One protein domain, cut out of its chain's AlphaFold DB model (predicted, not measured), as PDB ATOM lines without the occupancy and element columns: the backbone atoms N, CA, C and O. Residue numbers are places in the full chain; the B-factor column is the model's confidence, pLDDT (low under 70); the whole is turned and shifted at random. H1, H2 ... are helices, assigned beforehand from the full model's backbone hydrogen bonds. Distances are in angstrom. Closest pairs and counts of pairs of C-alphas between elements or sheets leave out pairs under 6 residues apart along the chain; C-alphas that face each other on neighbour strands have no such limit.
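AT A GLANCE: This is residues 3 to 106 of the 106 residues of an uncharacterized protein of archaeon (UniProt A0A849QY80). One long helix, H7, runs along one side of the domain, and two other helices that are apart from each other, H1 and H5, both pack on it at shallow tilts and run opposite ways to it. H2, H3 and H4 follow one another as a group of shorter helices over the end where H1 begins and H7 ends, and the small H6 sits at the opposite end, at a corner with H5. The printed part has 104 residues with seven named helices, H1 to H7 in order along the chain, and no named strand; its class is all helix. It is compact, with a radius of gyration of the C-alphas of 13.6 A and spans of 39 by 29 by 24 A.

IN THESE COORDINATES: H1, residues 3 to 15, starts with C-alpha 3 at (-48.188, -15.737, -28.432) and is 18.8 A long from first to last C-alpha. H2 is residues 28 to 37, 14.1 A. H3 is residues 40 to 45, and H4 is residues 48 to 53. H5, residues 62 to 72, measures 15.7 A, with C-alpha 62 at (-43.810, 2.338, -27.853). H6 is residues 74 to 78. H7, residues 83 to 104, is the longest at 32.0 A and ends with C-alpha 104 at (-34.589, -16.922, -30.371).

HOW THE PARTS SIT: H1 and H2 form a helical hairpin. They touch, through residues 3 to 7 of H1 alone, and the closest C-alphas are those of Ala 3 and Thr 28, 5.3 A apart; they run opposite ways at a shallow tilt of 33 degrees, only just short of steep. H1 touches H7 at a shallow tilt of 20 degrees, opposite ways, with the C-alphas of Trp 11 and Leu 93 closest at 5.7 A. H2 and H3 touch and are about perpendicular at 84 degrees, the closest C-alphas being those of Asn 33 and Ala 43, 4.6 A apart. H3 and H4 are close but not clearly touching, with the C-alphas of Cys 44 and Tyr 50 closest at 6.6 A. H4 and H7 are near each other. H5 touches residues 85 to 95 of H7 alone, at a shallow tilt of 24 degrees, opposite ways, with the C-alphas of Pro 62 and Glu 92 closest at 4.9 A. H5 and H6 touch only at the corner, at the C-alphas of Arg 70 and Ala 76, 5.2 A apart. H1 and H5 are apart. In H1 to H7, every O i to N i+4 pair is within hydrogen-bond range.

THE WHOLE: The two C-alphas farthest apart, those of Val 78 and Ile 106, are 43.1 A from each other. The printed part has no cut. The link from H1 to H2, 12 residues, is long. The mean pLDDT of the printed part is 91.1, and residues 74 to 79 and 104 to 106 are under 70.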
ATOM      1  N   ALA A   3     -47.374 -16.870 -28.887       93.44
ATOM      2  CA  ALA A   3     -48.188 -15.737 -28.432       93.44
ATOM      3  C   ALA A   3     -47.574 -14.369 -28.789       93.44
ATOM      4  O   ALA A   3     -48.321 -13.432 -29.066       93.44
ATOM      5  N   LEU A   4     -46.237 -14.269 -28.814       95.31
ATOM      6  CA  LEU A   4     -45.515 -13.072 -29.259       95.31
ATOM      7  C   LEU A   4     -45.712 -12.843 -30.765       95.31
ATOM      8  O   LEU A   4     -46.141 -11.760 -31.148       95.31
ATOM      9  N   ARG A   5     -45.545 -13.885 -31.594       96.38
ATOM     10  CA  ARG A   5     -45.825 -13.831 -33.047       96.38
ATOM     11  C   ARG A   5     -47.250 -13.400 -33.348       96.38
ATOM     12  O   ARG A   5     -47.478 -12.548 -34.197       96.38
ATOM     13  N   ASP A   6     -48.218 -13.949 -32.618       96.69
ATOM     14  CA  ASP A   6     -49.616 -13.556 -32.790       96.69
ATOM     15  C   ASP A   6     -49.836 -12.065 -32.421       96.69
ATOM     16  O   ASP A   6     -50.671 -11.393 -33.029       96.69
ATOM     17  N   SER A   7     -49.062 -11.515 -31.473       96.69
ATOM     18  CA  SER A   7     -49.097 -10.087 -31.118       96.69
ATOM     19  C   SER A   7     -48.450  -9.212 -32.198       96.69
ATOM     20  O   SER A   7     -48.972  -8.144 -32.504       96.69
ATOM     21  N   ILE A   8     -47.364  -9.675 -32.822       97.88
ATOM     22  CA  ILE A   8     -46.739  -9.035 -33.995       97.88
ATOM     23  C   ILE A   8     -47.751  -8.955 -35.148       97.88
ATOM     24  O   ILE A   8     -47.995  -7.882 -35.699       97.88
ATOM     25  N   ILE A   9     -48.432 -10.065 -35.452       97.81
ATOM     26  CA  ILE A   9     -49.479 -10.122 -36.486       97.81
ATOM     27  C   ILE A   9     -50.617  -9.141 -36.179       97.81
ATOM     28  O   ILE A   9     -51.109  -8.457 -37.079       97.81
ATOM     29  N   LYS A  10     -51.037  -9.033 -34.914       96.81
ATOM     30  CA  LYS A  10     -52.036  -8.041 -34.495       96.81
ATOM     31  C   LYS A  10     -51.592  -6.621 -34.856       96.81
ATOM     32  O   LYS A  10     -52.382  -5.894 -35.455       96.81
ATOM     33  N   TRP A  11     -50.369  -6.224 -34.506       97.88
ATOM     34  CA  TRP A  11     -49.876  -4.872 -34.790       97.88
ATOM     35  C   TRP A  11     -49.749  -4.595 -36.285       97.88
ATOM     36  O   TRP A  11     -50.190  -3.542 -36.742       97.88
ATOM     37  N   GLN A  12     -49.289  -5.574 -37.065       98.00
ATOM     38  CA  GLN A  12     -49.293  -5.478 -38.524       98.00
ATOM     39  C   GLN A  12     -50.707  -5.233 -39.084       98.00
ATOM     40  O   GLN A  12     -50.893  -4.401 -39.971       98.00
ATOM     41  N   ASN A  13     -51.720  -5.922 -38.550       96.44
ATOM     42  CA  ASN A  13     -53.111  -5.740 -38.967       96.44
ATOM     43  C   ASN A  13     -53.699  -4.390 -38.528       96.44
ATOM     44  O   ASN A  13     -54.494  -3.809 -39.263       96.44
ATOM     45  N   ILE A  14     -53.301  -3.865 -37.365       94.62
ATOM     46  CA  ILE A  14     -53.677  -2.508 -36.932       94.62
ATOM     47  C   ILE A  14     -53.130  -1.478 -37.924       94.62
ATOM     48  O   ILE A  14     -53.887  -0.640 -38.403       94.62
ATOM     49  N   ILE A  15     -51.850  -1.584 -38.294       95.62
ATOM     50  CA  ILE A  15     -51.200  -0.694 -39.270       95.62
ATOM     51  C   ILE A  15     -51.895  -0.769 -40.637       95.62
ATOM     52  O   ILE A  15     -52.142   0.257 -41.265       95.62
ATOM     53  N   ASN A  16     -52.281  -1.973 -41.067       94.62
ATOM     54  CA  ASN A  16     -52.987  -2.198 -42.331       94.62
ATOM     55  C   ASN A  16     -54.477  -1.804 -42.292       94.62
ATOM     56  O   ASN A  16     -55.164  -1.923 -43.306       94.62
ATOM     57  N   GLY A  17     -55.004  -1.381 -41.138       92.19
ATOM     58  CA  GLY A  17     -56.414  -1.022 -40.970       92.19
ATOM     59  C   GLY A  17     -57.382  -2.213 -40.986       92.19
ATOM     60  O   GLY A  17     -58.581  -2.019 -41.174       92.19
ATOM     61  N   THR A  18     -56.892  -3.441 -40.797       93.81
ATOM     62  CA  THR A  18     -57.700  -4.675 -40.789       93.81
ATOM     63  C   THR A  18     -58.012  -5.189 -39.381       93.81
ATOM     64  O   THR A  18     -58.774  -6.143 -39.227       93.81
ATOM     65  N   ALA A  19     -57.452  -4.562 -38.342       92.38
ATOM     66  CA  ALA A  19     -57.730  -4.866 -36.940       92.38
ATOM     67  C   ALA A  19     -57.719  -3.604 -36.063       92.38
ATOM     68  O   ALA A  19     -57.242  -2.545 -36.461       92.38
ATOM     69  N   PHE A  20     -58.217  -3.746 -34.832       91.06
ATOM     70  CA  PHE A  20     -58.239  -2.691 -33.817       91.06
ATOM     71  C   PHE A  20     -57.459  -3.123 -32.573       91.06
ATOM     72  O   PHE A  20     -57.440  -4.306 -32.228       91.06
ATOM     73  N   ASP A  21     -56.858  -2.174 -31.855       93.12
ATOM     74  CA  ASP A  21     -56.338  -2.443 -30.511       93.12
ATOM     75  C   ASP A  21     -57.466  -2.390 -29.473       93.12
ATOM     76  O   ASP A  21     -58.212  -1.413 -29.418       93.12
ATOM     77  N   ASN A  22     -57.549  -3.417 -28.626       92.31
ATOM     78  CA  ASN A  22     -58.402  -3.452 -27.436       92.31
ATOM     79  C   ASN A  22     -57.558  -3.732 -26.176       92.31
ATOM     80  O   ASN A  22     -57.985  -4.443 -25.261       92.31
ATOM     81  N   GLY A  23     -56.305  -3.258 -26.171       92.31
ATOM     82  CA  GLY A  23     -55.333  -3.500 -25.110       92.31
ATOM     83  C   GLY A  23     -55.236  -4.974 -24.709       92.31
ATOM     84  O   GLY A  23     -55.120  -5.869 -25.552       92.31
ATOM     85  N   ALA A  24     -55.325  -5.240 -23.403       93.12
ATOM     86  CA  ALA A  24     -55.268  -6.593 -22.847       93.12
ATOM     87  C   ALA A  24     -56.391  -7.522 -23.354       93.12
ATOM     88  O   ALA A  24     -56.210  -8.738 -23.352       93.12
ATOM     89  N   GLY A  25     -57.519  -6.973 -23.822       93.06
ATOM     90  CA  GLY A  25     -58.672  -7.741 -24.300       93.06
ATOM     91  C   GLY A  25     -58.435  -8.483 -25.617       93.06
ATOM     92  O   GLY A  25     -59.132  -9.454 -25.899       93.06
ATOM     93  N   ASN A  26     -57.450  -8.065 -26.417       95.50
ATOM     94  CA  ASN A  26     -57.038  -8.784 -27.627       95.50
ATOM     95  C   ASN A  26     -55.516  -8.924 -27.784       95.50
ATOM     96  O   ASN A  26     -55.040  -9.354 -28.831       95.50
ATOM     97  N   CYS A  27     -54.737  -8.574 -26.760       96.44
ATOM     98  CA  CYS A  27     -53.312  -8.872 -26.721       96.44
ATOM     99  C   CYS A  27     -53.109 -10.363 -26.427       96.44
ATOM    100  O   CYS A  27     -53.447 -10.848 -25.345       96.44
ATOM    101  N   THR A  28     -52.531 -11.100 -27.372       95.44
ATOM    102  CA  THR A  28     -52.312 -12.546 -27.241       95.44
ATOM    103  C   THR A  28     -51.350 -12.906 -26.117       95.44
ATOM    104  O   THR A  28     -51.556 -13.933 -25.477       95.44
ATOM    105  N   LEU A  29     -50.368 -12.051 -25.800       95.06
ATOM    106  CA  LEU A  29     -49.511 -12.215 -24.619       95.06
ATOM    107  C   LEU A  29     -50.315 -12.096 -23.317       95.06
ATOM    108  O   LEU A  29     -50.212 -12.963 -22.451       95.06
ATOM    109  N   CYS A  30     -51.159 -11.064 -23.191       96.44
ATOM    110  CA  CYS A  30     -52.019 -10.893 -22.018       96.44
ATOM    111  C   CYS A  30     -52.999 -12.059 -21.874       96.44
ATOM    112  O   CYS A  30     -53.137 -12.599 -20.781       96.44
ATOM    113  N   ILE A  31     -53.645 -12.476 -22.966       96.00
ATOM    114  CA  ILE A  31     -54.593 -13.595 -22.972       96.00
ATOM    115  C   ILE A  31     -53.894 -14.897 -22.577       96.00
ATOM    116  O   ILE A  31     -54.403 -15.628 -21.731       96.00
ATOM    117  N   TYR A  32     -52.737 -15.192 -23.173       94.88
ATOM    118  CA  TYR A  32     -51.967 -16.398 -22.877       94.88
ATOM    119  C   TYR A  32     -51.546 -16.441 -21.406       94.88
ATOM    120  O   TYR A  32     -51.876 -17.396 -20.704       94.88
ATOM    121  N   ASN A  33     -50.908 -15.380 -20.910       93.50
ATOM    122  CA  ASN A  33     -50.437 -15.346 -19.531       93.50
ATOM    123  C   ASN A  33     -51.600 -15.314 -18.530       93.50
ATOM    124  O   ASN A  33     -51.535 -16.007 -17.525       93.50
ATOM    125  N   THR A  34     -52.705 -14.617 -18.822       95.25
ATOM    126  CA  THR A  34     -53.899 -14.614 -17.951       95.25
ATOM    127  C   THR A  34     -54.538 -15.996 -17.867       95.25
ATOM    128  O   THR A  34     -54.985 -16.390 -16.794       95.25
ATOM    129  N   LYS A  35     -54.550 -16.767 -18.963       94.69
ATOM    130  CA  LYS A  35     -55.020 -18.162 -18.941       94.69
ATOM    131  C   LYS A  35     -54.161 -19.055 -18.043       94.69
ATOM    132  O   LYS A  35     -54.693 -19.993 -17.463       94.69
ATOM    133  N   ILE A  36     -52.864 -18.773 -17.931       92.81
ATOM    134  CA  ILE A  36     -51.925 -19.549 -17.106       92.81
ATOM    135  C   ILE A  36     -51.988 -19.124 -15.637       92.81
ATOM    136  O   ILE A  36     -51.998 -19.971 -14.750       92.81
ATOM    137  N   THR A  37     -52.026 -17.821 -15.365       94.56
ATOM    138  CA  THR A  37     -51.923 -17.267 -14.006       94.56
ATOM    139  C   THR A  37     -53.273 -17.036 -13.326       94.56
ATOM    140  O   THR A  37     -53.324 -16.773 -12.126       94.56
ATOM    141  N   GLY A  38     -54.372 -17.066 -14.084       94.88
ATOM    142  CA  GLY A  38     -55.733 -16.812 -13.606       94.88
ATOM    143  C   GLY A  38     -56.088 -15.335 -13.395       94.88
ATOM    144  O   GLY A  38     -57.246 -15.036 -13.116       94.88
ATOM    145  N   ASN A  39     -55.142 -14.394 -13.527       93.94
ATOM    146  CA  ASN A  39     -55.422 -12.959 -13.412       93.94
ATOM    147  C   ASN A  39     -54.405 -12.086 -14.171       93.94
ATOM    148  O   ASN A  39     -53.236 -12.448 -14.323       93.94
ATOM    149  N   ILE A  40     -54.846 -10.900 -14.599       91.81
ATOM    150  CA  ILE A  40     -54.052  -9.996 -15.445       91.81
ATOM    151  C   ILE A  40     -52.823  -9.409 -14.734       91.81
ATOM    152  O   ILE A  40     -51.792  -9.202 -15.370       91.81
ATOM    153  N   SER A  41     -52.890  -9.174 -13.422       91.56
ATOM    154  CA  SER A  41     -51.781  -8.579 -12.665       91.56
ATOM    155  C   SER A  41     -50.581  -9.523 -12.613       91.56
ATOM    156  O   SER A  41     -49.469  -9.139 -12.972       91.56
ATOM    157  N   THR A  42     -50.809 -10.787 -12.251       92.56
ATOM    158  CA  THR A  42     -49.771 -11.826 -12.283       92.56
ATOM    159  C   THR A  42     -49.343 -12.130 -13.717       92.56
ATOM    160  O   THR A  42     -48.155 -12.303 -13.969       92.56
ATOM    161  N   ALA A  43     -50.282 -12.138 -14.672       93.06
ATOM    162  CA  ALA A  43     -49.970 -12.337 -16.088       93.06
ATOM    163  C   ALA A  43     -49.001 -11.279 -16.628       93.06
ATOM    164  O   ALA A  43     -48.119 -11.595 -17.425       93.06
ATOM    165  N   CYS A  44     -49.154 -10.027 -16.191       93.94
ATOM    166  CA  CYS A  44     -48.259  -8.944 -16.564       93.94
ATOM    167  C   CYS A  44     -46.844  -9.170 -16.019       93.94
ATOM    168  O   CYS A  44     -45.891  -8.964 -16.759       93.94
ATOM    169  N   ALA A  45     -46.704  -9.617 -14.768       94.25
ATOM    170  CA  ALA A  45     -45.404  -9.803 -14.116       94.25
ATOM    171  C   ALA A  45     -44.552 -10.930 -14.730       94.25
ATOM    172  O   ALA A  45     -43.334 -10.927 -14.583       94.25
ATOM    173  N   VAL A  46     -45.182 -11.887 -15.419       92.75
ATOM    174  CA  VAL A  46     -44.499 -12.999 -16.111       92.75
ATOM    175  C   VAL A  46     -44.454 -12.817 -17.632       92.75
ATOM    176  O   VAL A  46     -44.011 -13.700 -18.361       92.75
ATOM    177  N   CYS A  47     -44.951 -11.685 -18.138       95.06
ATOM    178  CA  CYS A  47     -44.962 -11.395 -19.564       95.06
ATOM    179  C   CYS A  47     -43.553 -11.069 -20.067       95.06
ATOM    180  O   CYS A  47     -42.795 -10.381 -19.389       95.06
ATOM    181  N   VAL A  48     -43.238 -11.470 -21.300       94.94
ATOM    182  CA  VAL A  48     -41.953 -11.155 -21.947       94.94
ATOM    183  C   VAL A  48     -41.664  -9.655 -22.005       94.94
ATOM    184  O   VAL A  48     -40.532  -9.247 -21.794       94.94
ATOM    185  N   ILE A  49     -42.701  -8.829 -22.160       96.00
ATOM    186  CA  ILE A  49     -42.573  -7.369 -22.122       96.00
ATOM    187  C   ILE A  49     -42.074  -6.901 -20.752       96.00
ATOM    188  O   ILE A  49     -41.193  -6.059 -20.668       96.00
ATOM    189  N   TYR A  50     -42.600  -7.473 -19.666       96.06
ATOM    190  CA  TYR A  50     -42.144  -7.144 -18.317       96.06
ATOM    191  C   TYR A  50     -40.732  -7.672 -18.051       96.06
ATOM    192  O   TYR A  50     -39.961  -7.017 -17.360       96.06
ATOM    193  N   MET A  51     -40.382  -8.846 -18.582       93.81
ATOM    194  CA  MET A  51     -39.019  -9.369 -18.463       93.81
ATOM    195  C   MET A  51     -37.999  -8.448 -19.139       93.81
ATOM    196  O   MET A  51     -36.904  -8.291 -18.615       93.81
ATOM    197  N   ASP A  52     -38.389  -7.815 -20.247       95.56
ATOM    198  CA  ASP A  52     -37.556  -6.883 -21.003       95.56
ATOM    199  C   ASP A  52     -37.479  -5.482 -20.372       95.56
ATOM    200  O   ASP A  52     -36.400  -4.917 -20.220       95.56
ATOM    201  N   THR A  53     -38.620  -4.908 -19.974       96.00
ATOM    202  CA  THR A  53     -38.676  -3.512 -19.500       96.00
ATOM    203  C   THR A  53     -38.604  -3.363 -17.986       96.00
ATOM    204  O   THR A  53     -38.396  -2.255 -17.486       96.00
ATOM    205  N   HIS A  54     -38.846  -4.446 -17.243       96.12
ATOM    206  CA  HIS A  54     -39.096  -4.458 -15.798       96.12
ATOM    207  C   HIS A  54     -40.253  -3.548 -15.355       96.12
ATOM    208  O   HIS A  54     -40.314  -3.115 -14.202       96.12
ATOM    209  N   GLN A  55     -41.191  -3.244 -16.259       95.81
ATOM    210  CA  GLN A  55     -42.308  -2.342 -15.998       95.81
ATOM    211  C   GLN A  55     -43.650  -2.963 -16.404       95.81
ATOM    212  O   GLN A  55     -43.813  -3.560 -17.466       95.81
ATOM    213  N   GLY A  56     -44.652  -2.810 -15.534       93.62
ATOM    214  CA  GLY A  56     -46.004  -3.318 -15.770       93.62
ATOM    215  C   GLY A  56     -46.825  -2.455 -16.733       93.62
ATOM    216  O   GLY A  56     -46.625  -1.245 -16.827       93.62
ATOM    217  N   GLY A  57     -47.800  -3.074 -17.405       92.69
ATOM    218  CA  GLY A  57     -48.751  -2.383 -18.284       92.69
ATOM    219  C   GLY A  57     -48.133  -1.854 -19.578       92.69
ATOM    220  O   GLY A  57     -48.523  -0.782 -20.028       92.69
ATOM    221  N   CYS A  58     -47.147  -2.567 -20.134       96.25
ATOM    222  CA  CYS A  58     -46.402  -2.166 -21.337       96.25
ATOM    223  C   CYS A  58     -45.729  -0.783 -21.220       96.25
ATOM    224  O   CYS A  58     -45.436  -0.123 -22.217       96.25
ATOM    225  N   LYS A  59     -45.477  -0.327 -19.989       95.94
ATOM    226  CA  LYS A  59     -44.652   0.854 -19.748       95.94
ATOM    227  C   LYS A  59     -43.226   0.584 -20.222       95.94
ATOM    228  O   LYS A  59     -42.730  -0.538 -20.121       95.94
ATOM    229  N   GLY A  60     -42.595   1.620 -20.765       94.69
ATOM    230  CA  GLY A  60     -41.270   1.513 -21.370       94.69
ATOM    231  C   GLY A  60     -41.266   0.995 -22.812       94.69
ATOM    232  O   GLY A  60     -40.193   0.953 -23.402       94.69
ATOM    233  N   THR A  61     -42.423   0.659 -23.398       97.19
ATOM    234  CA  THR A  61     -42.536   0.308 -24.827       97.19
ATOM    235  C   THR A  61     -43.223   1.419 -25.635       97.19
ATOM    236  O   THR A  61     -43.908   2.280 -25.056       97.19
ATOM    237  N   PRO A  62     -43.090   1.412 -26.976       98.00
ATOM    238  CA  PRO A  62     -43.810   2.338 -27.853       98.00
ATOM    239  C   PRO A  62     -45.339   2.303 -27.696       98.00
ATOM    240  O   PRO A  62     -45.988   3.331 -27.909       98.00
ATOM    241  N   TYR A  63     -45.919   1.191 -27.226       96.94
ATOM    242  CA  TYR A  63     -47.340   1.083 -26.881       96.94
ATOM    243  C   TYR A  63     -47.825   2.221 -25.987       96.94
ATOM    244  O   TYR A  63     -48.908   2.754 -26.205       96.94
ATOM    245  N   THR A  64     -47.027   2.624 -24.996       95.44
ATOM    246  CA  THR A  64     -47.416   3.703 -24.075       95.44
ATOM    247  C   THR A  64     -47.611   5.021 -24.822       95.44
ATOM    248  O   THR A  64     -48.569   5.749 -24.564       95.44
ATOM    249  N   LEU A  65     -46.728   5.324 -25.777       95.44
ATOM    250  CA  LEU A  65     -46.829   6.525 -26.602       95.44
ATOM    251  C   LEU A  65     -48.036   6.440 -27.539       95.44
ATOM    252  O   LEU A  65     -48.807   7.393 -27.622       95.44
ATOM    253  N   TRP A  66     -48.236   5.287 -28.185       95.00
ATOM    254  CA  TRP A  66     -49.385   5.039 -29.056       95.00
ATOM    255  C   TRP A  66     -50.719   5.187 -28.315       95.00
ATOM    256  O   TRP A  66     -51.617   5.897 -28.768       95.00
ATOM    257  N   TYR A  67     -50.833   4.562 -27.143       93.06
ATOM    258  CA  TYR A  67     -52.022   4.603 -26.302       93.06
ATOM    259  C   TYR A  67     -52.326   6.027 -25.826       93.06
ATOM    260  O   TYR A  67     -53.456   6.489 -25.964       93.06
ATOM    261  N   ASN A  68     -51.315   6.754 -25.340       92.19
ATOM    262  CA  ASN A  68     -51.482   8.142 -24.907       92.19
ATOM    263  C   ASN A  68     -51.879   9.059 -26.065       92.19
ATOM    264  O   ASN A  68     -52.764   9.896 -25.901       92.19
ATOM    265  N   HIS A  69     -51.261   8.894 -27.237       91.94
ATOM    266  CA  HIS A  69     -51.635   9.659 -28.419       91.94
ATOM    267  C   HIS A  69     -53.108   9.427 -28.767       91.94
ATOM    268  O   HIS A  69     -53.855  10.386 -28.932       91.94
ATOM    269  N   ARG A  70     -53.567   8.171 -28.760       88.25
ATOM    270  CA  ARG A  70     -54.981   7.872 -28.999       88.25
ATOM    271  C   ARG A  70     -55.908   8.395 -27.915       88.25
ATOM    272  O   ARG A  70     -56.993   8.831 -28.254       88.25
ATOM    273  N   LEU A  71     -55.521   8.377 -26.642       86.69
ATOM    274  CA  LEU A  71     -56.376   8.890 -25.571       86.69
ATOM    275  C   LEU A  71     -56.552  10.408 -25.621       86.69
ATOM    276  O   LEU A  71     -57.662  10.895 -25.417       86.69
ATOM    277  N   TYR A  72     -55.469  11.149 -25.849       84.06
ATOM    278  CA  TYR A  72     -55.454  12.599 -25.643       84.06
ATOM    279  C   TYR A  72     -55.563  13.412 -26.933       84.06
ATOM    280  O   TYR A  72     -55.894  14.596 -26.869       84.06
ATOM    281  N   ASP A  73     -55.328  12.808 -28.099       78.62
ATOM    282  CA  ASP A  73     -55.506  13.481 -29.381       78.62
ATOM    283  C   ASP A  73     -56.942  13.291 -29.891       78.62
ATOM    284  O   ASP A  73     -57.400  12.184 -30.198       78.62
ATOM    285  N   TYR A  74     -57.682  14.399 -29.970       66.81
ATOM    286  CA  TYR A  74     -59.058  14.413 -30.463       66.81
ATOM    287  C   TYR A  74     -59.165  13.880 -31.901       66.81
ATOM    288  O   TYR A  74     -60.101  13.147 -32.209       66.81
ATOM    289  N   PHE A  75     -58.199  14.183 -32.775       62.09
ATOM    290  CA  PHE A  75     -58.214  13.685 -34.151       62.09
ATOM    291  C   PHE A  75     -57.984  12.175 -34.194       62.09
ATOM    292  O   PHE A  75     -58.739  11.474 -34.863       62.09
ATOM    293  N   ALA A  76     -57.024  11.653 -33.425       63.41
ATOM    294  CA  ALA A  76     -56.791  10.209 -33.333       63.41
ATOM    295  C   ALA A  76     -58.018   9.441 -32.804       63.41
ATOM    296  O   ALA A  76     -58.285   8.317 -33.236       63.41
ATOM    297  N   ASN A  77     -58.786  10.060 -31.903       60.78
ATOM    298  CA  ASN A  77     -60.028   9.498 -31.373       60.78
ATOM    299  C   ASN A  77     -61.169   9.451 -32.400       60.78
ATOM    300  O   ASN A  77     -61.975   8.522 -32.365       60.78
ATOM    301  N   VAL A  78     -61.254  10.430 -33.307       60.88
ATOM    302  CA  VAL A  78     -62.391  10.580 -34.233       60.88
ATOM    303  C   VAL A  78     -62.127   9.947 -35.603       60.88
ATOM    304  O   VAL A  78     -63.047   9.390 -36.201       60.88
ATOM    305  N   THR A  79     -60.891   9.984 -36.116       61.34
ATOM    306  CA  THR A  79     -60.561   9.516 -37.479       61.34
ATOM    307  C   THR A  79     -60.031   8.078 -37.540       61.34
ATOM    308  O   THR A  79     -59.670   7.600 -38.614       61.34
ATOM    309  N   GLY A  80     -59.954   7.372 -36.408       72.12
ATOM    310  CA  GLY A  80     -59.474   5.987 -36.328       72.12
ATOM    311  C   GLY A  80     -57.948   5.868 -36.243       72.12
ATOM    312  O   GLY A  80     -57.429   5.476 -35.198       72.12
ATOM    313  N   MET A  81     -57.223   6.214 -37.315       83.88
ATOM    314  CA  MET A  81     -55.750   6.269 -37.341       83.88
ATOM    315  C   MET A  81     -55.246   7.482 -38.126       83.88
ATOM    316  O   MET A  81     -55.397   7.549 -39.343       83.88
ATOM    317  N   CYS A  82     -54.609   8.433 -37.440       89.88
ATOM    318  CA  CYS A  82     -53.862   9.510 -38.090       89.88
ATOM    319  C   CYS A  82     -52.427   9.041 -38.445       89.88
ATOM    320  O   CYS A  82     -52.005   7.965 -38.008       89.88
ATOM    321  N   PRO A  83     -51.637   9.835 -39.195       91.25
ATOM    322  CA  PRO A  83     -50.254   9.478 -39.522       91.25
ATOM    323  C   PRO A  83     -49.363   9.188 -38.302       91.25
ATOM    324  O   PRO A  83     -48.539   8.275 -38.353       91.25
ATOM    325  N   GLU A  84     -49.550   9.900 -37.185       92.75
ATOM    326  CA  GLU A  84     -48.778   9.643 -35.960       92.75
ATOM    327  C   GLU A  84     -49.212   8.330 -35.282       92.75
ATOM    328  O   GLU A  84     -48.350   7.589 -34.811       92.75
ATOM    329  N   CYS A  85     -50.503   7.955 -35.324       92.81
ATOM    330  CA  CYS A  85     -50.953   6.623 -34.893       92.81
ATOM    331  C   CYS A  85     -50.225   5.509 -35.653       92.81
ATOM    332  O   CYS A  85     -49.804   4.535 -35.034       92.81
ATOM    333  N   ILE A  86     -50.081   5.644 -36.976       93.81
ATOM    334  CA  ILE A  86     -49.413   4.642 -37.820       93.81
ATOM    335  C   ILE A  86     -47.932   4.548 -37.451       93.81
ATOM    336  O   ILE A  86     -47.423   3.454 -37.237       93.81
ATOM    337  N   LYS A  87     -47.253   5.688 -37.311       96.44
ATOM    338  CA  LYS A  87     -45.840   5.743 -36.916       96.44
ATOM    339  C   LYS A  87     -45.595   5.116 -35.540       96.44
ATOM    340  O   LYS A  87     -44.662   4.335 -35.380       96.44
ATOM    341  N   LEU A  88     -46.430   5.432 -34.551       96.81
ATOM    342  CA  LEU A  88     -46.314   4.872 -33.203       96.81
ATOM    343  C   LEU A  88     -46.671   3.374 -33.172       96.81
ATOM    344  O   LEU A  88     -46.043   2.617 -32.436       96.81
ATOM    345  N   ALA A  89     -47.631   2.931 -33.993       96.44
ATOM    346  CA  ALA A  89     -47.959   1.514 -34.147       96.44
ATOM    347  C   ALA A  89     -46.815   0.740 -34.813       96.44
ATOM    348  O   ALA A  89     -46.509  -0.371 -34.388       96.44
ATOM    349  N   GLN A  90     -46.161   1.333 -35.817       98.31
ATOM    350  CA  GLN A  90     -44.972   0.762 -36.446       98.31
ATOM    351  C   GLN A  90     -43.832   0.623 -35.437       98.31
ATOM    352  O   GLN A  90     -43.226  -0.435 -35.366       98.31
ATOM    353  N   ALA A  91     -43.595   1.632 -34.594       98.44
ATOM    354  CA  ALA A  91     -42.576   1.537 -33.551       98.44
ATOM    355  C   ALA A  91     -42.855   0.390 -32.558       98.44
ATOM    356  O   ALA A  91     -41.929  -0.301 -32.143       98.44
ATOM    357  N   GLU A  92     -44.120   0.160 -32.187       98.31
ATOM    358  CA  GLU A  92     -44.493  -0.983 -31.342       98.31
ATOM    359  C   GLU A  92     -44.304  -2.321 -32.072       98.31
ATOM    360  O   GLU A  92     -43.815  -3.277 -31.473       98.31
ATOM    361  N   LEU A  93     -44.636  -2.395 -33.366       98.44
ATOM    362  CA  LEU A  93     -44.357  -3.572 -34.188       98.44
ATOM    363  C   LEU A  93     -42.851  -3.872 -34.243       98.44
ATOM    364  O   LEU A  93     -42.454  -5.007 -33.984       98.44
ATOM    365  N   ASP A  94     -42.029  -2.861 -34.521       98.56
ATOM    366  CA  ASP A  94     -40.571  -2.980 -34.605       98.56
ATOM    367  C   ASP A  94     -39.981  -3.458 -33.271       98.56
ATOM    368  O   ASP A  94     -39.157  -4.371 -33.248       98.56
ATOM    369  N   TYR A  95     -40.459  -2.905 -32.150       98.19
ATOM    370  CA  TYR A  95     -40.077  -3.346 -30.809       98.19
ATOM    371  C   TYR A  95     -40.403  -4.827 -30.567       98.19
ATOM    372  O   TYR A  95     -39.568  -5.563 -30.050       98.19
ATOM    373  N   LEU A  96     -41.599  -5.291 -30.944       97.38
ATOM    374  CA  LEU A  96     -41.992  -6.689 -30.742       97.38
ATOM    375  C   LEU A  96     -41.201  -7.659 -31.628       97.38
ATOM    376  O   LEU A  96     -40.918  -8.774 -31.190       97.38
ATOM    377  N   VAL A  97     -40.853  -7.247 -32.850       97.12
ATOM    378  CA  VAL A  97     -40.007  -8.024 -33.770       97.12
ATOM    379  C   VAL A  97     -38.578  -8.132 -33.235       97.12
ATOM    380  O   VAL A  97     -38.019  -9.226 -33.218       97.12
ATOM    381  N   ASP A  98     -38.005  -7.031 -32.746       96.44
ATOM    382  CA  ASP A  98     -36.689  -7.029 -32.092       96.44
ATOM    383  C   ASP A  98     -36.696  -7.864 -30.802       96.44
ATOM    384  O   ASP A  98     -35.790  -8.651 -30.539       96.44
ATOM    385  N   LEU A  99     -37.765  -7.779 -30.009       95.56
ATOM    386  CA  LEU A  99     -37.910  -8.624 -28.829       95.56
ATOM    387  C   LEU A  99     -37.978 -10.111 -29.201       95.56
ATOM    388  O   LEU A  99     -37.425 -10.946 -28.485       95.56
ATOM    389  N   GLU A 100     -38.649 -10.458 -30.301       94.94
ATOM    390  CA  GLU A 100     -38.700 -11.836 -30.781       94.94
ATOM    391  C   GLU A 100     -37.320 -12.359 -31.189       94.94
ATOM    392  O   GLU A 100     -36.978 -13.465 -30.768       94.94
ATOM    393  N   SER A 101     -36.521 -11.586 -31.931       92.75
ATOM    394  CA  SER A 101     -35.189 -12.030 -32.369       92.75
ATOM    395  C   SER A 101     -34.266 -12.314 -31.181       92.75
ATOM    396  O   SER A 101     -33.654 -13.378 -31.125       92.75
ATOM    397  N   ARG A 102     -34.265 -11.447 -30.160       89.75
ATOM    398  CA  ARG A 102     -33.489 -11.658 -28.922       89.75
ATOM    399  C   ARG A 102     -33.947 -12.876 -28.114       89.75
ATOM    400  O   ARG A 102     -33.166 -13.432 -27.350       89.75
ATOM    401  N   CYS A 103     -35.208 -13.290 -28.252       79.38
ATOM    402  CA  CYS A 103     -35.734 -14.483 -27.584       79.38
ATOM    403  C   CYS A 103     -35.396 -15.792 -28.318       79.38
ATOM    404  O   CYS A 103     -35.571 -16.855 -27.729       79.38
ATOM    405  N   GLU A 104     -34.994 -15.741 -29.589       68.69
ATOM    406  CA  GLU A 104     -34.589 -16.922 -30.371       68.69
ATOM    407  C   GLU A 104     -33.090 -17.239 -30.229       68.69
ATOM    408  O   GLU A 104     -32.650 -18.318 -30.622       68.69
ATOM    409  N   GLU A 105     -32.317 -16.330 -29.628       57.16
ATOM    410  CA  GLU A 105     -30.884 -16.487 -29.343       57.16
ATOM    411  C   GLU A 105     -30.590 -17.201 -28.003       57.16
ATOM    412  O   GLU A 105     -29.426 -17.327 -27.613       57.16
ATOM    413  N   ILE A 106     -31.627 -17.687 -27.307       48.31
ATOM    414  CA  ILE A 106     -31.563 -18.401 -26.015       48.31
ATOM    415  C   ILE A 106     -32.107 -19.821 -26.183       48.31
ATOM    416  O   ILE A 106     -31.441 -20.764 -25.694       48.31
TER     417      ILE A 106